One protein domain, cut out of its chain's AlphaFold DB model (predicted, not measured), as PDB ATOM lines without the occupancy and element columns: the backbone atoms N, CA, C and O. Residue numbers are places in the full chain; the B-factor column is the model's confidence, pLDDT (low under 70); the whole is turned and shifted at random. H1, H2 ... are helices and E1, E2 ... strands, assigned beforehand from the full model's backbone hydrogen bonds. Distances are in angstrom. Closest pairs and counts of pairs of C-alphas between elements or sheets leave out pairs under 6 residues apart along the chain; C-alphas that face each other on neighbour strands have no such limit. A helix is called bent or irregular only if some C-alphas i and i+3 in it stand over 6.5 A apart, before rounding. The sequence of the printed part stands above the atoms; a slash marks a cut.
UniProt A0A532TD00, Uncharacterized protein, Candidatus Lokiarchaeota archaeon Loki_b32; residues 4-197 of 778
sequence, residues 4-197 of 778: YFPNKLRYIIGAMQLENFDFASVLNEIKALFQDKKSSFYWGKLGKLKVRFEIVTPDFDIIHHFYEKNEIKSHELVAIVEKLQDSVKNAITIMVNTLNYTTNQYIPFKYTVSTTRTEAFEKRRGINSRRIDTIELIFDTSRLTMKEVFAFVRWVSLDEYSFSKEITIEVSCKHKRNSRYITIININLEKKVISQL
ATOM      1  N   TYR A   4     210.359 203.686 220.398       57.00
ATOM      2  CA  TYR A   4     210.574 204.596 221.516       57.00
ATOM      3  C   TYR A   4     212.022 204.584 222.023       57.00
ATOM      4  O   TYR A   4     212.617 205.648 222.185       57.00
ATOM      5  N   PHE A   5     212.623 203.404 222.214       65.38
ATOM      6  CA  PHE A   5     213.985 203.297 222.749       65.38
ATOM      7  C   PHE A   5     215.053 203.891 221.804       65.38
ATOM      8  O   PHE A   5     215.845 204.708 222.269       65.38
ATOM      9  N   PRO A   6     215.039 203.630 220.478       68.75
ATOM     10  CA  PRO A   6     215.969 204.275 219.542       68.75
ATOM     11  C   PRO A   6     215.848 205.808 219.484       68.75
ATOM     12  O   PRO A   6     216.856 206.502 219.357       68.75
ATOM     13  N   ASN A   7     214.630 206.351 219.593       68.81
ATOM     14  CA  ASN A   7     214.399 207.799 219.584       68.81
ATOM     15  C   ASN A   7     214.842 208.463 220.896       68.81
ATOM     16  O   ASN A   7     215.491 209.508 220.852       68.81
ATOM     17  N   LYS A   8     214.550 207.838 222.046       74.12
ATOM     18  CA  LYS A   8     215.041 208.266 223.366       74.12
ATOM     19  C   LYS A   8     216.575 208.268 223.396       74.12
ATOM     20  O   LYS A   8     217.179 209.263 223.780       74.12
ATOM     21  N   LEU A   9     217.195 207.198 222.895       73.75
ATOM     22  CA  LEU A   9     218.647 207.050 222.809       73.75
ATOM     23  C   LEU A   9     219.295 208.160 221.969       73.75
ATOM     24  O   LEU A   9     220.312 208.720 222.362       73.75
ATOM     25  N   ARG A  10     218.684 208.527 220.836       74.31
ATOM     26  CA  ARG A  10     219.173 209.622 219.986       74.31
ATOM     27  C   ARG A  10     219.174 210.975 220.704       74.31
ATOM     28  O   ARG A  10     220.085 211.765 220.479       74.31
ATOM     29  N   TYR A  11     218.165 211.248 221.531       72.38
ATOM     30  CA  TYR A  11     218.093 212.484 222.313       72.38
ATOM     31  C   TYR A  11     219.170 212.522 223.404       72.38
ATOM     32  O   TYR A  11     219.885 213.512 223.503       72.38
ATOM     33  N   ILE A  12     219.324 211.422 224.152       74.88
ATOM     34  CA  ILE A  12     220.342 211.286 225.206       74.88
ATOM     35  C   ILE A  12     221.749 211.470 224.625       74.88
ATOM     36  O   ILE A  12     222.513 212.289 225.120       74.88
ATOM     37  N   ILE A  13     222.066 210.783 223.523       79.12
ATOM     38  CA  ILE A  13     223.372 210.908 222.852       79.12
ATOM     39  C   ILE A  13     223.623 212.350 222.387       79.12
ATOM     40  O   ILE A  13     224.733 212.846 222.523       79.12
ATOM     41  N   GLY A  14     222.604 213.043 221.870       74.94
ATOM     42  CA  GLY A  14     222.739 214.451 221.483       74.94
ATOM     43  C   GLY A  14     222.989 215.389 222.669       74.94
ATOM     44  O   GLY A  14     223.701 216.374 222.518       74.94
ATOM     45  N   ALA A  15     222.442 215.081 223.847       75.75
ATOM     46  CA  ALA A  15     222.671 215.853 225.067       75.75
ATOM     47  C   ALA A  15     224.070 215.628 225.669       75.75
ATOM     48  O   ALA A  15     224.550 216.481 226.404       75.75
ATOM     49  N   MET A  16     224.733 214.514 225.345       82.38
ATOM     50  CA  MET A  16     226.090 214.194 225.812       82.38
ATOM     51  C   MET A  16     227.198 214.981 225.090       82.38
ATOM     52  O   MET A  16     228.336 214.993 225.550       82.38
ATOM     53  N   GLN A  17     226.894 215.640 223.969       80.50
ATOM     54  CA  GLN A  17     227.868 216.387 223.164       80.50
ATOM     55  C   GLN A  17     228.013 217.834 223.659       80.50
ATOM     56  O   GLN A  17     227.646 218.764 222.947       80.50
ATOM     57  N   LEU A  18     228.494 218.028 224.890       77.25
ATOM     58  CA  LEU A  18     228.688 219.367 225.482       77.25
ATOM     59  C   LEU A  18     230.149 219.830 225.461       77.25
ATOM     60  O   LEU A  18     230.429 221.029 225.481       77.25
ATOM     61  N   GLU A  19     231.079 218.884 225.357       86.38
ATOM     62  CA  GLU A  19     232.516 219.134 225.332       86.38
ATOM     63  C   GLU A  19     233.179 218.324 224.211       86.38
ATOM     64  O   GLU A  19     232.711 217.241 223.844       86.38
ATOM     65  N   ASN A  20     234.278 218.833 223.657       89.12
ATOM     66  CA  ASN A  20     235.078 218.137 222.646       89.12
ATOM     67  C   ASN A  20     236.568 218.521 222.775       89.12
ATOM     68  O   ASN A  20     236.939 219.311 223.639       89.12
ATOM     69  N   PHE A  21     237.442 217.952 221.953       89.88
ATOM     70  CA  PHE A  21     238.888 218.163 222.041       89.88
ATOM     71  C   PHE A  21     239.368 219.361 221.203       89.88
ATOM     72  O   PHE A  21     238.941 219.553 220.060       89.88
ATOM     73  N   ASP A  22     240.303 220.149 221.742       85.62
ATOM     74  CA  ASP A  22     240.879 221.329 221.075       85.62
ATOM     75  C   ASP A  22     242.031 220.969 220.120       85.62
ATOM     76  O   ASP A  22     243.215 221.147 220.409       85.62
ATOM     77  N   PHE A  23     241.690 220.470 218.931       85.06
ATOM     78  CA  PHE A  23     242.689 220.168 217.897       85.06
ATOM     79  C   PHE A  23     243.396 221.420 217.359       85.06
ATOM     80  O   PHE A  23     244.520 221.336 216.859       85.06
ATOM     81  N   ALA A  24     242.740 222.583 217.376       81.56
ATOM     82  CA  ALA A  24     243.239 223.769 216.689       81.56
ATOM     83  C   ALA A  24     244.464 224.368 217.391       81.56
ATOM     84  O   ALA A  24     245.425 224.733 216.704       81.56
ATOM     85  N   SER A  25     244.442 224.449 218.724       81.94
ATOM     86  CA  SER A  25     245.560 224.973 219.516       81.94
ATOM     87  C   SER A  25     246.823 224.127 219.343       81.94
ATOM     88  O   SER A  25     247.862 224.660 218.947       81.94
ATOM     89  N   VAL A  26     246.710 222.805 219.489       81.88
ATOM     90  CA  VAL A  26     247.837 221.868 219.337       81.88
ATOM     91  C   VAL A  26     248.420 221.913 217.925       81.88
ATOM     92  O   VAL A  26     249.635 221.959 217.743       81.88
ATOM     93  N   LEU A  27     247.582 221.988 216.886       84.00
ATOM     94  CA  LEU A  27     248.083 222.121 215.515       84.00
ATOM     95  C   LEU A  27     248.834 223.433 215.274       84.00
ATOM     96  O   LEU A  27     249.774 223.451 214.479       84.00
ATOM     97  N   ASN A  28     248.450 224.527 215.930       85.12
ATOM     98  CA  ASN A  28     249.184 225.787 215.825       85.12
ATOM     99  C   ASN A  28     250.557 225.697 216.506       85.12
ATOM    100  O   ASN A  28     251.535 226.192 215.944       85.12
ATOM    101  N   GLU A  29     250.649 225.012 217.646       84.44
ATOM    102  CA  GLU A  29     251.913 224.758 218.345       84.44
ATOM    103  C   GLU A  29     252.871 223.908 217.496       84.44
ATOM    104  O   GLU A  29     254.003 224.320 217.222       84.44
ATOM    105  N   ILE A  30     252.388 222.774 216.966       84.12
ATOM    106  CA  ILE A  30     253.165 221.907 216.064       84.12
ATOM    107  C   ILE A  30     253.649 222.715 214.844       84.12
ATOM    108  O   ILE A  30     254.795 222.595 214.405       84.12
ATOM    109  N   LYS A  31     252.783 223.564 214.279       88.88
ATOM    110  CA  LYS A  31     253.115 224.388 213.112       88.88
ATOM    111  C   LYS A  31     254.207 225.413 213.423       88.88
ATOM    112  O   LYS A  31     255.114 225.571 212.606       88.88
ATOM    113  N   ALA A  32     254.147 226.078 214.576       88.25
ATOM    114  CA  ALA A  32     255.157 227.052 214.991       88.25
ATOM    115  C   ALA A  32     256.554 226.410 215.082       88.25
ATOM    116  O   ALA A  32     257.521 226.954 214.544       88.25
ATOM    117  N   LEU A  33     256.640 225.199 215.646       86.25
ATOM    118  CA  LEU A  33     257.887 224.429 215.750       86.25
ATOM    119  C   LEU A  33     258.522 224.106 214.389       86.25
ATOM    120  O   LEU A  33     259.749 224.082 214.267       86.25
ATOM    121  N   PHE A  34     257.705 223.873 213.359       90.00
ATOM    122  CA  PHE A  34     258.183 223.583 212.003       90.00
ATOM    123  C   PHE A  34     258.508 224.828 211.174       90.00
ATOM    124  O   PHE A  34     259.232 224.719 210.178       90.00
ATOM    125  N   GLN A  35     257.998 225.999 211.561       91.94
ATOM    126  CA  GLN A  35     258.266 227.268 210.881       91.94
ATOM    127  C   GLN A  35     259.569 227.927 211.337       91.94
ATOM    128  O   GLN A  35     260.205 228.621 210.539       91.94
ATOM    129  N   ASP A  36     259.989 227.703 212.582       89.56
ATOM    130  CA  ASP A  36     261.227 228.277 213.094       89.56
ATOM    131  C   ASP A  36     262.458 227.671 212.397       89.56
ATOM    132  O   ASP A  36     262.767 226.489 212.539       89.56
ATOM    133  N   LYS A  37     263.206 228.499 211.657       87.94
ATOM    134  CA  LYS A  37     264.442 228.091 210.967       87.94
ATOM    135  C   LYS A  37     265.545 227.642 211.935       87.94
ATOM    136  O   LYS A  37     266.412 226.859 211.530       87.94
ATOM    137  N   LYS A  38     265.534 228.135 213.180       87.56
ATOM    138  CA  LYS A  38     266.505 227.767 214.223       87.56
ATOM    139  C   LYS A  38     266.192 226.402 214.837       87.56
ATOM    140  O   LYS A  38     267.121 225.706 215.239       87.56
ATOM    141  N   SER A  39     264.927 225.982 214.814       85.00
ATOM    142  CA  SER A  39     264.495 224.662 215.270       85.00
ATOM    143  C   SER A  39     265.265 223.537 214.567       85.00
ATOM    144  O   SER A  39     265.499 223.547 213.345       85.00
ATOM    145  N   SER A  40     265.650 222.516 215.334       83.12
ATOM    146  CA  SER A  40     266.160 221.251 214.791       83.12
ATOM    147  C   SER A  40     265.129 220.598 213.868       83.12
ATOM    148  O   SER A  40     265.521 219.959 212.895       83.12
ATOM    149  N   PHE A  41     263.839 220.856 214.094       86.56
ATOM    150  CA  PHE A  41     262.703 220.275 213.381       86.56
ATOM    151  C   PHE A  41     262.127 221.172 212.276       86.56
ATOM    152  O   PHE A  41     261.063 220.868 211.744       86.56
ATOM    153  N   TYR A  42     262.828 222.246 211.889       89.44
ATOM    154  CA  TYR A  42     262.430 223.113 210.773       89.44
ATOM    155  C   TYR A  42     262.014 222.306 209.532       89.44
ATOM    156  O   TYR A  42     262.750 221.411 209.102       89.44
ATOM    157  N   TRP A  43     260.894 222.681 208.899       92.00
ATOM    158  CA  TRP A  43     260.280 221.957 207.775       92.00
ATOM    159  C   TRP A  43     261.282 221.541 206.689       92.00
ATOM    160  O   TRP A  43     261.291 220.397 206.237       92.00
ATOM    161  N   GLY A  44     262.200 222.440 206.311       88.50
ATOM    162  CA  GLY A  44     263.192 222.179 205.262       88.50
ATOM    163  C   GLY A  44     264.162 221.021 205.556       88.50
ATOM    164  O   GLY A  44     264.747 220.463 204.619       88.50
ATOM    165  N   LYS A  45     264.316 220.635 206.832       89.44
ATOM    166  CA  LYS A  45     265.186 219.544 207.308       89.44
ATOM    167  C   LYS A  45     264.467 218.187 207.368       89.44
ATOM    168  O   LYS A  45     265.135 217.156 207.518       89.44
ATOM    169  N   LEU A  46     263.137 218.166 207.267       90.69
ATOM    170  CA  LEU A  46     262.323 216.959 207.400       90.69
ATOM    171  C   LEU A  46     262.257 216.186 206.074       90.69
ATOM    172  O   LEU A  46     262.135 216.772 204.998       90.69
ATOM    173  N   GLY A  47     262.364 214.861 206.154       90.62
ATOM    174  CA  GLY A  47     262.096 213.939 205.049       90.62
ATOM    175  C   GLY A  47     260.724 213.275 205.172       90.62
ATOM    176  O   GLY A  47     260.021 213.147 204.178       90.62
ATOM    177  N   LYS A  48     260.332 212.873 206.389       94.12
ATOM    178  CA  LYS A  48     258.981 212.377 206.677       94.12
ATOM    179  C   LYS A  48     258.440 212.928 207.989       94.12
ATOM    180  O   LYS A  48     259.203 213.152 208.931       94.12
ATOM    181  N   LEU A  49     257.121 213.056 208.057       95.19
ATOM    182  CA  LEU A  49     256.368 213.357 209.267       95.19
ATOM    183  C   LEU A  49     255.360 212.235 209.513       95.19
ATOM    184  O   LEU A  49     254.661 211.832 208.590       95.19
ATOM    185  N   LYS A  50     255.285 211.744 210.745       96.06
ATOM    186  CA  LYS A  50     254.267 210.811 211.219       96.06
ATOM    187  C   LYS A  50     253.433 211.512 212.285       96.06
ATOM    188  O   LYS A  50     253.998 212.071 213.220       96.06
ATOM    189  N   VAL A  51     252.116 211.471 212.144       95.50
ATOM    190  CA  VAL A  51     251.163 211.948 213.150       95.50
ATOM    191  C   VAL A  51     250.270 210.775 213.524       95.50
ATOM    192  O   VAL A  51     249.568 210.241 212.666       95.50
ATOM    193  N   ARG A  52     250.331 210.353 214.782       96.44
ATOM    194  CA  ARG A  52     249.520 209.274 215.337       96.44
ATOM    195  C   ARG A  52     248.481 209.865 216.280       96.44
ATOM    196  O   ARG A  52     248.825 210.646 217.159       96.44
ATOM    197  N   PHE A  53     247.234 209.460 216.092       96.12
ATOM    198  CA  PHE A  53     246.125 209.729 216.995       96.12
ATOM    199  C   PHE A  53     245.748 208.425 217.679       96.12
ATOM    200  O   PHE A  53     245.488 207.437 216.995       96.12
ATOM    201  N   GLU A  54     245.708 208.423 219.001       96.94
ATOM    202  CA  GLU A  54     245.172 207.328 219.798       96.94
ATOM    203  C   GLU A  54     243.905 207.812 220.496       96.94
ATOM    204  O   GLU A  54     243.945 208.782 221.244       96.94
ATOM    205  N   ILE A  55     242.772 207.178 220.193       96.62
ATOM    206  CA  ILE A  55     241.441 207.581 220.648       96.62
ATOM    207  C   ILE A  55     240.878 206.487 221.549       96.62
ATOM    208  O   ILE A  55     240.709 205.352 221.098       96.62
ATOM    209  N   VAL A  56     240.537 206.834 222.791       95.25
ATOM    210  CA  VAL A  56     239.965 205.908 223.781       95.25
ATOM    211  C   VAL A  56     238.484 206.226 224.010       95.25
ATOM    212  O   VAL A  56     238.135 207.319 224.454       95.25
ATOM    213  N   THR A  57     237.596 205.264 223.741       94.06
ATOM    214  CA  THR A  57     236.128 205.432 223.793       94.06
ATOM    215  C   THR A  57     235.453 204.290 224.580       94.06
ATOM    216  O   THR A  57     235.839 203.129 224.412       94.06
ATOM    217  N   PRO A  58     234.391 204.541 225.372       92.38
ATOM    218  CA  PRO A  58     233.740 205.828 225.602       92.38
ATOM    219  C   PRO A  58     234.272 206.575 226.830       92.38
ATOM    220  O   PRO A  58     234.984 206.019 227.669       92.38
ATOM    221  N   ASP A  59     233.876 207.837 226.934       91.62
ATOM    222  CA  ASP A  59     233.951 208.634 228.151       91.62
ATOM    223  C   ASP A  59     232.892 208.162 229.159       91.62
ATOM    224  O   ASP A  59     231.694 208.416 229.008       91.62
ATOM    225  N   PHE A  60     233.335 207.417 230.171       89.62
ATOM    226  CA  PHE A  60     232.443 206.903 231.206       89.62
ATOM    227  C   PHE A  60     231.939 207.981 232.149       89.62
ATOM    228  O   PHE A  60     230.843 207.816 232.678       89.62
ATOM    229  N   ASP A  61     232.680 209.070 232.327       88.56
ATOM    230  CA  ASP A  61     232.308 210.126 233.264       88.56
ATOM    231  C   ASP A  61     231.055 210.844 232.743       88.56
ATOM    232  O   ASP A  61     230.085 211.042 233.480       88.56
ATOM    233  N   ILE A  62     230.987 211.069 231.425       87.50
ATOM    234  CA  ILE A  62     229.771 211.548 230.753       87.50
ATOM    235  C   ILE A  62     228.612 210.560 230.933       87.50
ATOM    236  O   ILE A  62     227.501 210.964 231.266       87.50
ATOM    237  N   ILE A  63     228.827 209.257 230.732       88.56
ATOM    238  CA  ILE A  63     227.745 208.263 230.860       88.56
ATOM    239  C   ILE A  63     227.223 208.202 232.303       88.56
ATOM    240  O   ILE A  63     226.008 208.142 232.513       88.56
ATOM    241  N   HIS A  64     228.122 208.234 233.287       86.88
ATOM    242  CA  HIS A  64     227.782 208.200 234.706       86.88
ATOM    243  C   HIS A  64     226.979 209.430 235.129       86.88
ATOM    244  O   HIS A  64     225.957 209.261 235.788       86.88
ATOM    245  N   HIS A  65     227.328 210.628 234.656       87.00
ATOM    246  CA  HIS A  65     226.554 211.850 234.918       87.00
ATOM    247  C   HIS A  65     225.081 211.733 234.493       87.00
ATOM    248  O   HIS A  65     224.167 212.090 235.237       87.00
ATOM    249  N   PHE A  66     224.819 211.184 233.305       86.50
ATOM    250  CA  PHE A  66     223.447 210.978 232.821       86.50
ATOM    251  C   PHE A  66     222.717 209.839 233.552       86.50
ATOM    252  O   PHE A  66     221.491 209.869 233.693       86.50
ATOM    253  N   TYR A  67     223.455 208.833 234.025       85.44
ATOM    254  CA  TYR A  67     222.912 207.776 234.875       85.44
ATOM    255  C   TYR A  67     222.495 208.317 236.251       85.44
ATOM    256  O   TYR A  67     221.380 208.054 236.694       85.44
ATOM    257  N   GLU A  68     223.333 209.139 236.885       87.38
ATOM    258  CA  GLU A  68     223.050 209.777 238.179       87.38
ATOM    259  C   GLU A  68     221.842 210.723 238.116       87.38
ATOM    260  O   GLU A  68     221.051 210.792 239.057       87.38
ATOM    261  N   LYS A  69     221.621 211.380 236.970       85.75
ATOM    262  CA  LYS A  69     220.428 212.205 236.708       85.75
ATOM    263  C   LYS A  69     219.151 211.410 236.404       85.75
ATOM    264  O   LYS A  69     218.120 212.012 236.111       85.75
ATOM    265  N   ASN A  70     219.186 210.076 236.470       82.38
ATOM    266  CA  ASN A  70     218.082 209.180 236.100       82.38
ATOM    267  C   ASN A  70     217.592 209.336 234.644       82.38
ATOM    268  O   ASN A  70     216.486 208.907 234.301       82.38
ATOM    269  N   GLU A  71     218.412 209.911 233.761       82.81
ATOM    270  CA  GLU A  71     218.096 210.016 232.333       82.81
ATOM    271  C   GLU A  71     218.352 208.681 231.609       82.81
ATOM    272  O   GLU A  71     217.669 208.339 230.634       82.81
ATOM    273  N   ILE A  72     219.285 207.887 232.147       83.00
ATOM    274  CA  ILE A  72     219.648 206.540 231.699       83.00
ATOM    275  C   ILE A  72     219.325 205.524 232.793       83.00
ATOM    276  O   ILE A  72     219.715 205.693 233.945       83.00
ATOM    277  N   LYS A  73     218.671 204.418 232.432       84.50
ATOM    278  CA  LYS A  73     218.425 203.288 233.340       84.50
ATOM    279  C   LYS A  73     219.558 202.262 233.266       84.50
ATOM    280  O   LYS A  73     220.200 202.095 232.233       84.50
ATOM    281  N   SER A  74     219.747 201.488 234.333       80.31
ATOM    282  CA  SER A  74     220.834 200.497 234.444       80.31
ATOM    283  C   SER A  74     220.861 199.460 233.309       80.31
ATOM    284  O   SER A  74     221.929 199.127 232.802       80.31
ATOM    285  N   HIS A  75     219.695 198.997 232.845       81.25
ATOM    286  CA  HIS A  75     219.586 198.062 231.715       81.25
ATOM    287  C   HIS A  75     219.855 198.707 230.342       81.25
ATOM    288  O   HIS A  75     220.008 197.991 229.356       81.25
ATOM    289  N   GLU A  76     219.909 200.041 230.259       84.06
ATOM    290  CA  GLU A  76     220.180 200.796 229.028       84.06
ATOM    291  C   GLU A  76     221.691 201.070 228.847       84.06
ATOM    292  O   GLU A  76     222.132 201.338 227.729       84.06
ATOM    293  N   LEU A  77     222.499 200.948 229.912       85.31
ATOM    294  CA  LEU A  77     223.923 201.320 229.937       85.31
ATOM    295  C   LEU A  77     224.772 200.584 228.894       85.31
ATOM    296  O   LEU A  77     225.526 201.220 228.164       85.31
ATOM    297  N   VAL A  78     224.645 199.256 228.794       84.69
ATOM    298  CA  VAL A  78     225.437 198.461 227.833       84.69
ATOM    299  C   VAL A  78     225.125 198.880 226.396       84.69
ATOM    300  O   VAL A  78     226.040 199.086 225.606       84.69
ATOM    301  N   ALA A  79     223.843 199.081 226.078       84.38
ATOM    302  CA  ALA A  79     223.418 199.510 224.750       84.38
ATOM    303  C   ALA A  79     223.912 200.927 224.411       84.38
ATOM    304  O   ALA A  79     224.258 201.196 223.263       84.38
ATOM    305  N   ILE A  80     223.967 201.832 225.397       87.69
ATOM    306  CA  ILE A  80     224.524 203.183 225.229       87.69
ATOM    307  C   ILE A  80     226.030 203.115 224.975       87.69
ATOM    308  O   ILE A  80     226.491 203.698 223.998       87.69
ATOM    309  N   VAL A  81     226.778 202.363 225.789       89.25
ATOM    310  CA  VAL A  81     228.229 202.162 225.622       89.25
ATOM    311  C   VAL A  81     228.549 201.641 224.221       89.25
ATOM    312  O   VAL A  81     229.350 202.252 223.512       89.25
ATOM    313  N   GLU A  82     227.881 200.569 223.788       87.31
ATOM    314  CA  GLU A  82     228.065 199.998 222.449       87.31
ATOM    315  C   GLU A  82     227.715 201.016 221.355       87.31
ATOM    316  O   GLU A  82     228.446 201.159 220.375       87.31
ATOM    317  N   LYS A  83     226.640 201.798 221.536       88.75
ATOM    318  CA  LYS A  83     226.219 202.792 220.545       88.75
ATOM    319  C   LYS A  83     227.203 203.951 220.403       88.75
ATOM    320  O   LYS A  83     227.429 204.400 219.277       88.75
ATOM    321  N   LEU A  84     227.767 204.438 221.507       90.75
ATOM    322  CA  LEU A  84     228.773 205.501 221.503       90.75
ATOM    323  C   LEU A  84     230.072 205.019 220.845       90.75
ATOM    324  O   LEU A  84     230.586 205.689 219.948       90.75
ATOM    325  N   GLN A  85     230.543 203.820 221.208       90.88
ATOM    326  CA  GLN A  85     231.701 203.185 220.568       90.88
ATOM    327  C   GLN A  85     231.490 203.001 219.060       90.88
ATOM    328  O   GLN A  85     232.368 203.345 218.269       90.88
ATOM    329  N   ASP A  86     230.322 202.504 218.646       90.25
ATOM    330  CA  ASP A  86     229.987 202.348 217.232       90.25
ATOM    331  C   ASP A  86     229.891 203.694 216.510       90.25
ATOM    332  O   ASP A  86     230.265 203.785 215.341       90.25
ATOM    333  N   SER A  87     229.421 204.751 217.176       91.19
ATOM    334  CA  SER A  87     229.373 206.097 216.596       91.19
ATOM    335  C   SER A  87     230.777 206.594 216.252       91.19
ATOM    336  O   SER A  87     231.036 206.939 215.097       91.19
ATOM    337  N   VAL A  88     231.706 206.540 217.214       93.56
ATOM    338  CA  VAL A  88     233.110 206.938 217.009       93.56
ATOM    339  C   VAL A  88     233.785 206.044 215.967       93.56
ATOM    340  O   VAL A  88     234.374 206.542 215.007       93.56
ATOM    341  N   LYS A  89     233.624 204.718 216.080       94.06
ATOM    342  CA  LYS A  89     234.136 203.737 215.111       94.06
ATOM    343  C   LYS A  89     233.696 204.070 213.691       94.06
ATOM    344  O   LYS A  89     234.518 204.050 212.772       94.06
ATOM    345  N   ASN A  90     232.402 204.301 213.487       93.50
ATOM    346  CA  ASN A  90     231.846 204.546 212.162       93.50
ATOM    347  C   ASN A  90     232.363 205.869 211.596       93.50
ATOM    348  O   ASN A  90     232.780 205.894 210.437       93.50
ATOM    349  N   ALA A  91     232.423 206.923 212.414       92.44
ATOM    350  CA  ALA A  91     232.966 208.216 212.016       92.44
ATOM    351  C   ALA A  91     234.446 208.110 211.599       92.44
ATOM    352  O   ALA A  91     234.793 208.505 210.483       92.44
ATOM    353  N   ILE A  92     235.290 207.455 212.408       94.81
ATOM    354  CA  ILE A  92     236.703 207.182 212.084       94.81
ATOM    355  C   ILE A  92     236.824 206.359 210.798       94.81
ATOM    356  O   ILE A  92     237.612 206.690 209.913       94.81
ATOM    357  N   THR A  93     236.039 205.285 210.667       92.62
ATOM    358  CA  THR A  93     236.080 204.401 209.490       92.62
ATOM    359  C   THR A  93     235.753 205.175 208.215       92.62
ATOM    360  O   THR A  93     236.453 205.044 207.211       92.62
ATOM    361  N   ILE A  94     234.697 205.991 208.248       90.81
ATOM    362  CA  ILE A  94     234.298 206.836 207.122       90.81
ATOM    363  C   ILE A  94     235.410 207.838 206.812       90.81
ATOM    364  O   ILE A  94     235.819 207.931 205.656       90.81
ATOM    365  N   MET A  95     235.926 208.534 207.826       92.38
ATOM    366  CA  MET A  95     236.983 209.533 207.681       92.38
ATOM    367  C   MET A  95     238.239 208.931 207.030       92.38
ATOM    368  O   MET A  95     238.631 209.389 205.954       92.38
ATOM    369  N   VAL A  96     238.778 207.829 207.564       93.19
ATOM    370  CA  VAL A  96     239.957 207.129 207.013       93.19
ATOM    371  C   VAL A  96     239.711 206.626 205.590       93.19
ATOM    372  O   VAL A  96     240.554 206.808 204.710       93.19
ATOM    373  N   ASN A  97     238.541 206.041 205.315       91.00
ATOM    374  CA  ASN A  97     238.201 205.587 203.966       91.00
ATOM    375  C   ASN A  97     238.120 206.753 202.973       91.00
ATOM    376  O   ASN A  97     238.543 206.614 201.825       91.00
ATOM    377  N   THR A  98     237.590 207.903 203.394       89.62
ATOM    378  CA  THR A  98     237.525 209.101 202.547       89.62
ATOM    379  C   THR A  98     238.886 209.763 202.352       89.62
ATOM    380  O   THR A  98     239.163 210.215 201.240       89.62
ATOM    381  N   LEU A  99     239.758 209.754 203.368       91.56
ATOM    382  CA  LEU A  99     241.156 210.171 203.251       91.56
ATOM    383  C   LEU A  99     241.882 209.316 202.218       91.56
ATOM    384  O   LEU A  99     242.365 209.850 201.224       91.56
ATOM    385  N   ASN A 100     241.873 207.992 202.394       90.50
ATOM    386  CA  ASN A 100     242.529 207.054 201.483       90.50
ATOM    387  C   ASN A 100     241.970 207.127 200.062       90.50
ATOM    388  O   ASN A 100     242.711 207.032 199.087       90.50
ATOM    389  N   TYR A 101     240.658 207.303 199.908       89.56
ATOM    390  CA  TYR A 101     240.086 207.517 198.585       89.56
ATOM    391  C   TYR A 101     240.621 208.811 197.961       89.56
ATOM    392  O   TYR A 101     241.090 208.795 196.827       89.56
ATOM    393  N   THR A 102     240.594 209.913 198.709       89.12
ATOM    394  CA  THR A 102     241.030 211.234 198.240       89.12
ATOM    395  C   THR A 102     242.518 211.252 197.889       89.12
ATOM    396  O   THR A 102     242.875 211.741 196.822       89.12
ATOM    397  N   THR A 103     243.393 210.662 198.708       90.94
ATOM    398  CA  THR A 103     244.832 210.572 198.406       90.94
ATOM    399  C   THR A 103     245.095 209.775 197.131       90.94
ATOM    400  O   THR A 103     245.938 210.167 196.331       90.94
ATOM    401  N   ASN A 104     244.328 208.711 196.883       88.12
ATOM    402  CA  ASN A 104     244.446 207.911 195.665       88.12
ATOM    403  C   ASN A 104     243.944 208.621 194.397       88.12
ATOM    404  O   ASN A 104     244.387 208.263 193.305       88.12
ATOM    405  N   GLN A 105     243.048 209.610 194.516       85.12
ATOM    406  CA  GLN A 105     242.534 210.369 193.367       85.12
ATOM    407  C   GLN A 105     243.547 211.373 192.803       85.12
ATOM    408  O   GLN A 105     243.539 211.636 191.602       85.12
ATOM    409  N   TYR A 106     244.426 211.928 193.643       89.31
ATOM    410  CA  TYR A 106     245.380 212.958 193.227       89.31
ATOM    411  C   TYR A 106     246.807 212.407 193.228       89.31
ATOM    412  O   TYR A 106     247.358 212.059 194.274       89.31
ATOM    413  N   ILE A 107     247.432 212.376 192.045       87.19
ATOM    414  CA  ILE A 107     248.801 211.866 191.823       87.19
ATOM    415  C   ILE A 107     249.816 212.395 192.859       87.19
ATOM    416  O   ILE A 107     250.617 211.593 193.346       87.19
ATOM    417  N   PRO A 108     249.811 213.694 193.228       89.12
ATOM    418  CA  PRO A 108     250.750 214.237 194.210       89.12
ATOM    419  C   PRO A 108     250.641 213.599 195.594       89.12
ATOM    420  O   PRO A 108     251.659 213.483 196.271       89.12
ATOM    421  N   PHE A 109     249.450 213.147 195.995       92.50
ATOM    422  CA  PHE A 109     249.179 212.594 197.326       92.50
ATOM    423  C   PHE A 109     249.284 211.071 197.382       92.50
ATOM    424  O   PHE A 109     249.705 210.533 198.404       92.50
ATOM    425  N   LYS A 110     248.982 210.380 196.277       90.44
ATOM    426  CA  LYS A 110     248.933 208.910 196.189       90.44
ATOM    427  C   LYS A 110     250.175 208.201 196.744       90.44
ATOM    428  O   LYS A 110     250.062 207.123 197.313       90.44
ATOM    429  N   TYR A 111     251.353 208.801 196.575       89.56
ATOM    430  CA  TYR A 111     252.635 208.216 196.997       89.56
ATOM    431  C   TYR A 111     253.326 208.979 198.132       89.56
ATOM    432  O   TYR A 111     254.443 208.635 198.510       89.56
ATOM    433  N   THR A 112     252.701 210.037 198.643       94.31
ATOM    434  CA  THR A 112     253.302 210.938 199.639       94.31
ATOM    435  C   THR A 112     252.502 210.997 200.930       94.31
ATOM    436  O   THR A 112     253.045 211.433 201.940       94.31
ATOM    437  N   VAL A 113     251.252 210.529 200.922       95.12
ATOM    438  CA  VAL A 113     250.380 210.439 202.092       95.12
ATOM    439  C   VAL A 113     249.918 208.996 202.253       95.12
ATOM    440  O   VAL A 113     249.322 208.427 201.339       95.12
ATOM    441  N   SER A 114     250.139 208.410 203.425       94.81
ATOM    442  CA  SER A 114     249.563 207.111 203.789       94.81
ATOM    443  C   SER A 114     248.812 207.213 205.107       94.81
ATOM    444  O   SER A 114     249.337 207.783 206.062       94.81
ATOM    445  N   THR A 115     247.615 206.629 205.158       95.12
ATOM    446  CA  THR A 115     246.788 206.560 206.367       95.12
ATOM    447  C   THR A 115     246.570 205.106 206.750       95.12
ATOM    448  O   THR A 115     246.059 204.325 205.942       95.12
ATOM    449  N   THR A 116     246.910 204.742 207.980       94.31
ATOM    450  CA  THR A 116     246.592 203.435 208.560       94.31
ATOM    451  C   THR A 116     245.682 203.609 209.762       94.31
ATOM    452  O   THR A 116     245.663 204.650 210.419       94.31
ATOM    453  N   ARG A 117     244.889 202.574 210.031       95.06
ATOM    454  CA  ARG A 117     244.040 202.495 211.210       95.06
ATOM    455  C   ARG A 117     244.148 201.104 211.808       95.06
ATOM    456  O   ARG A 117     244.014 200.121 211.081       95.06
ATOM    457  N   THR A 118     244.308 201.034 213.118       95.56
ATOM    458  CA  THR A 118     244.211 199.798 213.893       95.56
ATOM    459  C   THR A 118     243.187 199.967 215.012       95.56
ATOM    460  O   THR A 118     242.932 201.077 215.478       95.56
ATOM    461  N   GLU A 119     242.554 198.863 215.408       93.19
ATOM    462  CA  GLU A 119     241.622 198.831 216.536       93.19
ATOM    463  C   GLU A 119     242.090 197.821 217.585       93.19
ATOM    464  O   GLU A 119     242.567 196.734 217.255       93.19
ATOM    465  N   ALA A 120     241.934 198.188 218.852       93.25
ATOM    466  CA  ALA A 120     242.180 197.349 220.013       93.25
ATOM    467  C   ALA A 120     241.053 197.527 221.042       93.25
ATOM    468  O   ALA A 120     240.256 198.466 220.974       93.25
ATOM    469  N   PHE A 121     240.971 196.605 221.999       89.81
ATOM    470  CA  PHE A 121     239.982 196.645 223.074       89.81
ATOM    471  C   PHE A 121     240.655 196.308 224.398       89.81
ATOM    472  O   PHE A 121     241.280 195.255 224.502       89.81
ATOM    473  N   GLU A 122     240.459 197.142 225.419       85.62
ATOM    474  CA  GLU A 122     240.830 196.781 226.797       85.62
ATOM    475  C   GLU A 122     239.858 195.723 227.341       85.62
ATOM    476  O   GLU A 122     240.253 194.748 227.974       85.62
ATOM    477  N   LYS A 123     238.563 195.877 227.028       81.75
ATOM    478  CA  LYS A 123     237.509 194.900 227.330       81.75
ATOM    479  C   LYS A 123     236.459 194.899 226.223       81.75
ATOM    480  O   LYS A 123     235.891 195.940 225.901       81.75
ATOM    481  N   ARG A 124     236.168 193.721 225.653       71.25
ATOM    482  CA  ARG A 124     235.317 193.584 224.451       71.25
ATOM    483  C   ARG A 124     233.813 193.783 224.672       71.25
ATOM    484  O   ARG A 124     233.127 194.086 223.706       71.25
ATOM    485  N   ARG A 125     233.280 193.541 225.878       70.31
ATOM    486  CA  ARG A 125     231.833 193.617 226.173       70.31
ATOM    487  C   ARG A 125     231.546 194.053 227.611       70.31
ATOM    488  O   ARG A 125     232.370 193.844 228.506       70.31
ATOM    489  N   GLY A 126     230.338 194.572 227.823       71.88
ATOM    490  CA  GLY A 126     229.805 194.979 229.126       71.88
ATOM    491  C   GLY A 126     230.026 196.459 229.442       71.88
ATOM    492  O   GLY A 126     230.632 197.182 228.659       71.88
ATOM    493  N   ILE A 127     229.546 196.891 230.613       71.69
ATOM    494  CA  ILE A 127     229.509 198.311 231.010       71.69
ATOM    495  C   ILE A 127     230.908 198.937 231.020       71.69
ATOM    496  O   ILE A 127     231.027 200.076 230.635       71.69
ATOM    497  N   ASN A 128     231.975 198.190 231.321       80.12
ATOM    498  CA  ASN A 128     233.351 198.716 231.323       80.12
ATOM    499  C   ASN A 128     234.099 198.455 230.000       80.12
ATOM    500  O   ASN A 128     235.323 198.330 229.998       80.12
ATOM    501  N   SER A 129     233.385 198.254 228.889       85.56
ATOM    502  CA  SER A 129     234.027 198.048 227.590       85.56
ATOM    503  C   SER A 129     234.702 199.334 227.120       85.56
ATOM    504  O   SER A 129     234.066 200.384 227.057       85.56
ATOM    505  N   ARG A 130     235.982 199.239 226.745       90.81
ATOM    506  CA  ARG A 130     236.733 200.330 226.116       90.81
ATOM    507  C   ARG A 130     237.352 199.872 224.815       90.81
ATOM    508  O   ARG A 130     237.918 198.777 224.721       90.81
ATOM    509  N   ARG A 131     237.232 200.748 223.831       92.81
ATOM    510  CA  ARG A 131     237.745 200.624 222.480       92.81
ATOM    511  C   ARG A 131     238.853 201.655 222.302       92.81
ATOM    512  O   ARG A 131     238.679 202.805 222.695       92.81
ATOM    513  N   ILE A 132     239.959 201.225 221.710       95.88
ATOM    514  CA  ILE A 132     241.094 202.077 221.371       95.88
ATOM    515  C   ILE A 132     241.254 202.036 219.853       95.88
ATOM    516  O   ILE A 132     241.515 200.975 219.281       95.88
ATOM    517  N   ASP A 133     241.075 203.173 219.192       96.50
ATOM    518  CA  ASP A 133     241.383 203.337 217.773       96.50
ATOM    519  C   ASP A 133     242.711 204.084 217.641       96.50
ATOM    520  O   ASP A 133     242.891 205.153 218.216       96.50
ATOM    521  N   THR A 134     243.643 203.540 216.861       97.12
ATOM    522  CA  THR A 134     244.869 204.245 216.476       97.12
ATOM    523  C   THR A 134     244.806 204.599 214.999       97.12
ATOM    524  O   THR A 134     244.553 203.732 214.162       97.12
ATOM    525  N   ILE A 135     245.054 205.864 214.671       97.31
ATOM    526  CA  ILE A 135     245.127 206.378 213.302       97.31
ATOM    527  C   ILE A 135     246.532 206.928 213.091       97.31
ATOM    528  O   ILE A 135     246.932 207.850 213.797       97.31
ATOM    529  N   GLU A 136     247.281 206.407 212.120       96.88
ATOM    530  CA  GLU A 136     248.586 206.965 211.756       96.88
ATOM    531  C   GLU A 136     248.537 207.590 210.360       96.88
ATOM    532  O   GLU A 136     248.175 206.945 209.375       96.88
ATOM    533  N   LEU A 137     248.946 208.854 210.279       96.81
ATOM    534  CA  LEU A 137     249.181 209.581 209.040       96.81
ATOM    535  C   LEU A 137     250.684 209.728 208.829       96.81
ATOM    536  O   LEU A 137     251.382 210.266 209.688       96.81
ATOM    537  N   ILE A 138     251.191 209.283 207.682       96.44
ATOM    538  CA  ILE A 138     252.597 209.455 207.300       96.44
ATOM    539  C   ILE A 138     252.664 210.314 206.042       96.44
ATOM    540  O   ILE A 138     252.003 210.023 205.045       96.44
ATOM    541  N   PHE A 139     253.503 211.343 206.096       96.50
ATOM    542  CA  PHE A 139     253.690 212.340 205.054       96.50
ATOM    543  C   PHE A 139     255.143 212.365 204.576       96.50
ATOM    544  O   PHE A 139     256.066 212.438 205.391       96.50
ATOM    545  N   ASP A 140     255.357 212.366 203.262       94.62
ATOM    546  CA  ASP A 140     256.641 212.696 202.636       94.62
ATOM    547  C   ASP A 140     256.782 214.220 202.506       94.62
ATOM    548  O   ASP A 140     256.328 214.847 201.545       94.62
ATOM    549  N   THR A 141     257.439 214.829 203.491       93.06
ATOM    550  CA  THR A 141     257.616 216.286 203.581       93.06
ATOM    551  C   THR A 141     258.608 216.832 202.556       93.06
ATOM    552  O   THR A 141     258.749 218.044 202.429       93.06
ATOM    553  N   SER A 142     259.318 215.965 201.821       88.38
ATOM    554  CA  SER A 142     260.178 216.402 200.717       88.38
ATOM    555  C   SER A 142     259.385 216.789 199.467       88.38
ATOM    556  O   SER A 142     259.894 217.529 198.628       88.38
ATOM    557  N   ARG A 143     258.141 216.304 199.361       89.88
ATOM    558  CA  ARG A 143     257.244 216.519 198.218       89.88
ATOM    559  C   ARG A 143     255.984 217.298 198.572       89.88
ATOM    560  O   ARG A 143     255.325 217.791 197.664       89.88
ATOM    561  N   LEU A 144     255.661 217.390 199.860       92.44
ATOM    562  CA  LEU A 144     254.491 218.095 200.364       92.44
ATOM    563  C   LEU A 144     254.875 219.414 201.022       92.44
ATOM    564  O   LEU A 144     255.917 219.536 201.674       92.44
ATOM    565  N   THR A 145     253.996 220.400 200.903       91.62
ATOM    566  CA  THR A 145     254.097 221.635 201.676       91.62
ATOM    567  C   THR A 145     253.532 221.444 203.080       91.62
ATOM    568  O   THR A 145     252.683 220.588 203.342       91.62
ATOM    569  N   MET A 146     253.963 222.297 204.010       91.38
ATOM    570  CA  MET A 146     253.409 222.298 205.363       91.38
ATOM    571  C   MET A 146     251.895 222.567 205.352       91.38
ATOM    572  O   MET A 146     251.159 221.975 206.131       91.38
ATOM    573  N   LYS A 147     251.394 223.417 204.444       89.81
ATOM    574  CA  LYS A 147     249.950 223.685 204.330       89.81
ATOM    575  C   LYS A 147     249.168 222.423 203.962       89.81
ATOM    576  O   LYS A 147     248.168 222.137 204.610       89.81
ATOM    577  N   GLU A 148     249.647 221.658 202.982       91.00
ATOM    578  CA  GLU A 148     249.016 220.398 202.566       91.00
ATOM    579  C   GLU A 148     248.944 219.396 203.717       91.00
ATOM    580  O   GLU A 148     247.873 218.865 204.005       91.00
ATOM    581  N   VAL A 149     250.059 219.182 204.420       92.44
ATOM    582  CA  VAL A 149     250.113 218.231 205.536       92.44
ATOM    583  C   VAL A 149     249.144 218.619 206.646       92.44
ATOM    584  O   VAL A 149     248.320 217.806 207.055       92.44
ATOM    585  N   PHE A 150     249.159 219.874 207.095       91.31
ATOM    586  CA  PHE A 150     248.258 220.305 208.166       91.31
ATOM    587  C   PHE A 150     246.786 220.328 207.743       91.31
ATOM    588  O   PHE A 150     245.915 220.145 208.592       91.31
ATOM    589  N   ALA A 151     246.486 220.506 206.456       89.81
ATOM    590  CA  ALA A 151     245.127 220.378 205.948       89.81
ATOM    591  C   ALA A 151     244.598 218.938 206.095       89.81
ATOM    592  O   ALA A 151     243.462 218.756 206.532       89.81
ATOM    593  N   PHE A 152     245.428 217.925 205.818       90.31
ATOM    594  CA  PHE A 152     245.090 216.519 206.071       90.31
ATOM    595  C   PHE A 152     244.941 216.214 207.564       90.31
ATOM    596  O   PHE A 152     243.984 215.558 207.960       90.31
ATOM    597  N   VAL A 153     245.848 216.721 208.403       91.19
ATOM    598  CA  VAL A 153     245.797 216.482 209.855       91.19
ATOM    599  C   VAL A 153     244.525 217.086 210.473       91.19
ATOM    600  O   VAL A 153     243.875 216.437 211.288       91.19
ATOM    601  N   ARG A 154     244.094 218.280 210.032       88.81
ATOM    602  CA  ARG A 154     242.836 218.915 210.485       88.81
ATOM    603  C   ARG A 154     241.587 218.088 210.193       88.81
ATOM    604  O   ARG A 154     240.595 218.226 210.900       88.81
ATOM    605  N   TRP A 155     241.621 217.243 209.170       87.19
ATOM    606  CA  TRP A 155     240.488 216.400 208.787       87.19
ATOM    607  C   TRP A 155     240.241 215.255 209.785       87.19
ATOM    608  O   TRP A 155     239.164 214.670 209.804       87.19
ATOM    609  N   VAL A 156     241.196 214.952 210.666       89.00
ATOM    610  CA  VAL A 156     240.985 213.950 211.719       89.00
ATOM    611  C   VAL A 156     240.061 214.465 212.827       89.00
ATOM    612  O   VAL A 156     239.517 213.643 213.550       89.00
ATOM    613  N   SER A 157     239.835 215.780 212.938       86.56
ATOM    614  CA  SER A 157     238.907 216.366 213.916       86.56
ATOM    615  C   SER A 157     237.453 215.989 213.598       86.56
ATOM    616  O   SER A 157     236.954 216.313 212.517       86.56
ATOM    617  N   LEU A 158     236.786 215.299 214.530       86.56
ATOM    618  CA  LEU A 158     235.413 214.801 214.400       86.56
ATOM    619  C   LEU A 158     234.554 215.233 215.595       86.56
ATOM    620  O   LEU A 158     235.026 215.268 216.732       86.56
ATOM    621  N   ASP A 159     233.270 215.502 215.355       85.44
ATOM    622  CA  ASP A 159     232.318 215.853 216.419       85.44
ATOM    623  C   ASP A 159     232.038 214.651 217.334       85.44
ATOM    624  O   ASP A 159     231.835 214.797 218.540       85.44
ATOM    625  N   GLU A 160     232.077 213.434 216.782       91.06
ATOM    626  CA  GLU A 160     231.873 212.188 217.523       91.06
ATOM    627  C   GLU A 160     232.949 211.941 218.587       91.06
ATOM    628  O   GLU A 160     232.712 211.177 219.520       91.06
ATOM    629  N   TYR A 161     234.099 212.613 218.506       92.31
ATOM    630  CA  TYR A 161     235.129 212.539 219.544       92.31
ATOM    631  C   TYR A 161     234.691 213.114 220.889       92.31
ATOM    632  O   TYR A 161     235.282 212.754 221.900       92.31
ATOM    633  N   SER A 162     233.600 213.880 220.946       90.25
ATOM    634  CA  SER A 162     232.928 214.238 222.206       90.25
ATOM    635  C   SER A 162     232.606 213.025 223.095       90.25
ATOM    636  O   SER A 162     232.577 213.146 224.318       90.25
ATOM    637  N   PHE A 163     232.422 211.835 222.512       92.94
ATOM    638  CA  PHE A 163     232.163 210.596 223.252       92.94
ATOM    639  C   PHE A 163     233.423 209.858 223.711       92.94
ATOM    640  O   PHE A 163     233.311 208.811 224.349       92.94
ATOM    641  N   SER A 164     234.611 210.347 223.363       94.44
ATOM    642  CA  SER A 164     235.882 209.746 223.757       94.44
ATOM    643  C   SER A 164     236.366 210.321 225.082       94.44
ATOM    644  O   SER A 164     236.189 211.509 225.362       94.44
ATOM    645  N   LYS A 165     236.979 209.450 225.887       93.50
ATOM    646  CA  LYS A 165     237.616 209.814 227.153       93.50
ATOM    647  C   LYS A 165     238.913 210.574 226.905       93.50
ATOM    648  O   LYS A 165     239.205 211.550 227.580       93.50
ATOM    649  N   GLU A 166     239.697 210.083 225.954       94.50
ATOM    650  CA  GLU A 166     241.063 210.536 225.739       94.50
ATOM    651  C   GLU A 166     241.391 210.545 224.250       94.50
ATOM    652  O   GLU A 166     240.990 209.630 223.518       94.50
ATOM    653  N   ILE A 167     242.135 211.566 223.824       95.25
ATOM    654  CA  ILE A 167     242.791 211.600 222.521       95.25
ATOM    655  C   ILE A 167     244.240 212.018 222.718       95.25
ATOM    656  O   ILE A 167     244.519 213.174 223.018       95.25
ATOM    657  N   THR A 168     245.161 211.098 222.461       95.44
ATOM    658  CA  THR A 168     246.595 211.379 222.483       95.44
ATOM    659  C   THR A 168     247.116 211.584 221.061       95.44
ATOM    660  O   THR A 168     246.876 210.764 220.170       95.44
ATOM    661  N   ILE A 169     247.819 212.697 220.834       94.75
ATOM    662  CA  ILE A 169     248.517 213.013 219.584       94.75
ATOM    663  C   ILE A 169     250.019 212.833 219.789       94.75
ATOM    664  O   ILE A 169     250.662 213.584 220.523       94.75
ATOM    665  N   GLU A 170     250.595 211.894 219.045       95.38
ATOM    666  CA  GLU A 170     252.039 211.725 218.928       95.38
ATOM    667  C   GLU A 170     252.510 212.214 217.553       95.38
ATOM    668  O   GLU A 170     252.059 211.739 216.507       95.38
ATOM    669  N   VAL A 171     253.459 213.148 217.535       94.12
ATOM    670  CA  VAL A 171     254.123 213.606 216.313       94.12
ATOM    671  C   VAL A 171     255.560 213.113 216.324       94.12
ATOM    672  O   VAL A 171     256.344 213.451 217.213       94.12
ATOM    673  N   SER A 172     255.933 212.351 215.301       94.50
ATOM    674  CA  SER A 172     257.300 211.876 215.096       94.50
ATOM    675  C   SER A 172     257.821 212.325 213.733       94.50
ATOM    676  O   SER A 172     257.098 212.325 212.739       94.50
ATOM    677  N   CYS A 173     259.099 212.674 213.635       92.12
ATOM    678  CA  CYS A 173     259.702 213.123 212.383       92.12
ATOM    679  C   CYS A 173     260.945 212.309 212.011       92.12
ATOM    680  O   CYS A 173     261.627 211.744 212.863       92.12
ATOM    681  N   LYS A 174     261.236 212.240 210.712       91.56
ATOM    682  CA  LYS A 174     262.442 211.623 210.157       91.56
ATOM    683  C   LYS A 174     263.174 212.660 209.317       91.56
ATOM    684  O   LYS A 174     262.614 213.185 208.355       91.56
ATOM    685  N   HIS A 175     264.431 212.945 209.646       88.38
ATOM    686  CA  HIS A 175     265.276 213.824 208.836       88.38
ATOM    687  C   HIS A 175     265.632 213.184 207.491       88.38
ATOM    688  O   HIS A 175     265.758 211.966 207.397       88.38
ATOM    689  N   LYS A 176     265.886 214.007 206.464       82.81
ATOM    690  CA  LYS A 176     266.224 213.548 205.097       82.81
ATOM    691  C   LYS A 176     267.389 212.542 205.027       82.81
ATOM    692  O   LYS A 176     267.458 211.774 204.079       82.81
ATOM    693  N   ARG A 177     268.295 212.546 206.014       78.19
ATOM    694  CA  ARG A 177     269.489 211.677 206.082       78.19
ATOM    695  C   ARG A 177     269.479 210.673 207.239       78.19
ATOM    696  O   ARG A 177     270.445 209.941 207.402       78.19
ATOM    697  N   ASN A 178     268.431 210.650 208.061       76.19
ATOM    698  CA  ASN A 178     268.360 209.776 209.232       76.19
ATOM    699  C   ASN A 178     267.388 208.626 208.960       76.19
ATOM    700  O   ASN A 178     266.421 208.818 208.228       76.19
ATOM    701  N   SER A 179     267.627 207.433 209.512       73.00
ATOM    702  CA  SER A 179     266.798 206.245 209.262       73.00
ATOM    703  C   SER A 179     265.635 206.098 210.251       73.00
ATOM    704  O   SER A 179     264.596 205.554 209.862       73.00
ATOM    705  N   ARG A 180     265.773 206.632 211.473       84.44
ATOM    706  CA  ARG A 180     264.812 206.489 212.581       84.44
ATOM    707  C   ARG A 180     263.869 207.689 212.711       84.44
ATOM    708  O   ARG A 180     264.241 208.813 212.373       84.44
ATOM    709  N   TYR A 181     262.658 207.431 213.206       87.44
ATOM    710  CA  TYR A 181     261.739 208.477 213.655       87.44
ATOM    711  C   TYR A 181     262.144 208.965 215.045       87.44
ATOM    712  O   TYR A 181     262.531 208.164 215.893       87.44
ATOM    713  N   ILE A 182     262.036 210.271 215.262       89.88
ATOM    714  CA  ILE A 182     262.218 210.926 216.554       89.88
ATOM    715  C   ILE A 182     260.869 211.528 216.934       89.88
ATOM    716  O   ILE A 182     260.334 212.342 216.178       89.88
ATOM    717  N   THR A 183     260.310 211.108 218.067       91.06
ATOM    718  CA  THR A 183     259.093 211.705 218.628       91.06
ATOM    719  C   THR A 183     259.432 213.081 219.177       91.06
ATOM    720  O   THR A 183     260.380 213.232 219.942       91.06
ATOM    721  N   ILE A 184     258.692 214.086 218.722       88.62
ATOM    722  CA  ILE A 184     258.927 215.490 219.073       88.62
ATOM    723  C   ILE A 184     257.842 216.033 219.990       88.62
ATOM    724  O   ILE A 184     258.102 216.933 220.777       88.62
ATOM    725  N   ILE A 185     256.631 215.492 219.870       88.38
ATOM    726  CA  ILE A 185     255.455 215.914 220.615       88.38
ATOM    727  C   ILE A 185     254.685 214.648 220.958       88.38
ATOM    728  O   ILE A 185     254.478 213.794 220.096       88.38
ATOM    729  N   ASN A 186     254.277 214.540 222.214       93.00
ATOM    730  CA  ASN A 186     253.336 213.541 222.687       93.00
ATOM    731  C   ASN A 186     252.425 214.242 223.695       93.00
ATOM    732  O   ASN A 186     252.868 214.564 224.795       93.00
ATOM    733  N   ILE A 187     251.211 214.575 223.266       92.38
ATOM    734  CA  ILE A 187     250.274 215.397 224.033       92.38
ATOM    735  C   ILE A 187     248.952 214.654 224.124       92.38
ATOM    736  O   ILE A 187     248.410 214.221 223.109       92.38
ATOM    737  N   ASN A 188     248.414 214.573 225.333       92.62
ATOM    738  CA  ASN A 188     247.024 214.217 225.550       92.62
ATOM    739  C   ASN A 188     246.166 215.485 225.418       92.62
ATOM    740  O   ASN A 188     246.451 216.491 226.071       92.62
ATOM    741  N   LEU A 189     245.180 215.466 224.523       91.38
ATOM    742  CA  LEU A 189     244.332 216.619 224.249       91.38
ATOM    743  C   LEU A 189     243.412 216.916 225.428       91.38
ATOM    744  O   LEU A 189     242.748 216.035 225.970       91.38
ATOM    745  N   GLU A 190     243.295 218.199 225.745       87.12
ATOM    746  CA  GLU A 190     242.306 218.680 226.698       87.12
ATOM    747  C   GLU A 190     240.917 218.733 226.049       87.12
ATOM    748  O   GLU A 190     240.745 219.217 224.920       87.12
ATOM    749  N   LYS A 191     239.922 218.244 226.791       88.75
ATOM    750  CA  LYS A 191     238.510 218.388 226.457       88.75
ATOM    751  C   LYS A 191     238.018 219.736 226.983       88.75
ATOM    752  O   LYS A 191     238.257 220.076 228.135       88.75
ATOM    753  N   LYS A 192     237.355 220.512 226.131       87.44
ATOM    754  CA  LYS A 192     236.820 221.835 226.458       87.44
ATOM    755  C   LYS A 192     235.346 221.907 226.105       87.44
ATOM    756  O   LYS A 192     234.890 221.256 225.161       87.44
ATOM    757  N   VAL A 193     234.613 222.747 226.829       82.75
ATOM    758  CA  VAL A 193     233.216 223.065 226.508       82.75
ATOM    759  C   VAL A 193     233.143 223.601 225.080       82.75
ATOM    760  O   VAL A 193     234.012 224.362 224.656       82.75
ATOM    761  N   ILE A 194     232.117 223.218 224.316       76.19
ATOM    762  CA  ILE A 194     231.986 223.603 222.898       76.19
ATOM    763  C   ILE A 194     232.058 225.126 222.697       76.19
ATOM    764  O   ILE A 194     232.625 225.582 221.703       76.19
ATOM    765  N   SER A 195     231.566 225.911 223.660       70.06
ATOM    766  CA  SER A 195     231.672 227.378 223.679       70.06
ATOM    767  C   SER A 195     233.106 227.911 223.626       70.06
ATOM    768  O   SER A 195     233.319 229.036 223.185       70.06
ATOM    769  N   GLN A 196     234.091 227.108 224.029       73.00
ATOM    770  CA  GLN A 196     235.514 227.449 224.037       73.00
ATOM    771  C   GLN A 196     236.257 226.961 222.779       73.00
ATOM    772  O   GLN A 196     237.376 227.400 222.524       73.00
ATOM    773  N   LEU A 197     235.666 226.052 221.993       71.19
ATOM    774  CA  LEU A 197     236.309 225.404 220.837       71.19
ATOM    775  C   LEU A 197     236.033 226.098 219.501       71.19
ATOM    776  O   LEU A 197     236.703 225.836 218.500       71.19
TER     777      LEU A 197
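AT A GLANCE: This is residues 4 to 197 of the 778 residues of an uncharacterized protein of Candidatus Lokiarchaeota archaeon Loki_b32 (UniProt A0A532TD00). A twisted wall of five long strands, in the order E3, E4, E2, E5, E6, has H2, H4 and H6 lying along one face, and its other face is bare. H4, by far the longest helix, covers E3 and E4 and reaches past one end of the sheet, where H1 and H3 also lie; the small pair E1 and E7 follows on from E6, beside H8. The printed part has 194 residues, with eight named helices and seven named strands in the order H1 E1 H2 E2 H3 H4 H5 E3 E4 H6 H7 E5 E6 E7 H8. Both sheets are antiparallel and the class is mixed, helices and strands. The whole is compact, with a radius of gyration of the C-alphas of 18.8 A, yet elongated, spanning 58 by 32 by 28 A.

HOW THE PARTS SIT: Start at H1, residues 4 to 15, which is close to but not clearly touching H4, residues 74 to 105; their closest C-alphas, Leu 9 and Ile 80, are 7.4 A apart. Next, E1, residues 19 to 21, is the antiparallel neighbour of E7, residues 191 to 193, with N 20 and O 192 within hydrogen-bond range at 2.9 A. H2, residues 23 to 35, is on the large sheet at a height of 9.8 A, over E5, residues 166 to 175, and runs along the strands, at 15 degrees to E5 on the local plane. E2, residues 46 to 57, is an inner strand, antiparallel to E4, residues 130 to 140, where N 51 and O 137 are 2.8 A apart, and to E5, where N 50 and O 172 are 2.8 A apart. H3, residues 60 to 68, is near H1, with 5 pairs of C-alphas within 10 A. H4 is irregular, C-alphas 75 and 78 being 7.0 A apart; it runs along the strands over E4 and E3, residues 113 to 123, at a height of 9.9 A. H5, residues 107 to 110, only just touches H4, with 3 pairs of C-alphas within 8 A, and only at the corner; the closest are Asn 104 and Lys 110, 4.6 A apart. E3 and E4 form a hairpin, with N 116 and O 136 at 2.9 A. H6, residues 146 to 154, lies over E4 at a height of 9.7 A; H2, H4 and H6 share the same face, making two layers, helices on one face of a sheet. H6 touches residues 23 to 27 of H2 alone, closest at C-alphas 154 and 23, 7.5 A, with a shallow tilt of 19 degrees, opposite ways. H7, residues 159 to 163, only grazes the sheet with residues 161 to 163 and touches residues 84 to 91 of H4 alone, closest at C-alphas 160 and 88, 5.4 A. E4, H6, H7 and E5 form a split strand-helix-strand unit, two strands running the same way with E2 between them, its crossover right-handed. E5 and E6, residues 182 to 188, form a hairpin, with N 171 and O 185 at 2.8 A; E6 runs on into E7 across a break of 2 residues, at 41 degrees. In H8, residues 194 to 197, C-alpha 194 is 5.1 A from C-alpha 19 of E1, their closest pair. Every O i to N i+4 pair is within hydrogen-bond range in H1, H2, H3 and H6, against 26 of 28 in H4 and 0 of 1 in H7, where 2 of 2 O i to N i+3 pairs are; H5 and H8 are too short for an i+4 pair.

IN THESE COORDINATES: Find C-alpha 4 at (210.574, 204.596, 221.516); from there H1 runs 16.9 A. H2 measures 18.5 A and E2 33.0 A. Look for C-alpha 74 at (220.834, 200.497, 234.444), from which H4 runs 47.5 A. E3 is 32.3 A, E4 33.2 A, E5 29.7 A and E6 18.0 A long. H8 ends at C-alpha 197, (236.309, 225.404, 220.837).

THE WHOLE: The two C-alphas farthest apart, Tyr 4 and Arg 177, are 61.3 A apart. The printed part has no cut and no long link. Mean pLDDT of the printed part is 87.7; residues 4 to 7, in H1, are under 70.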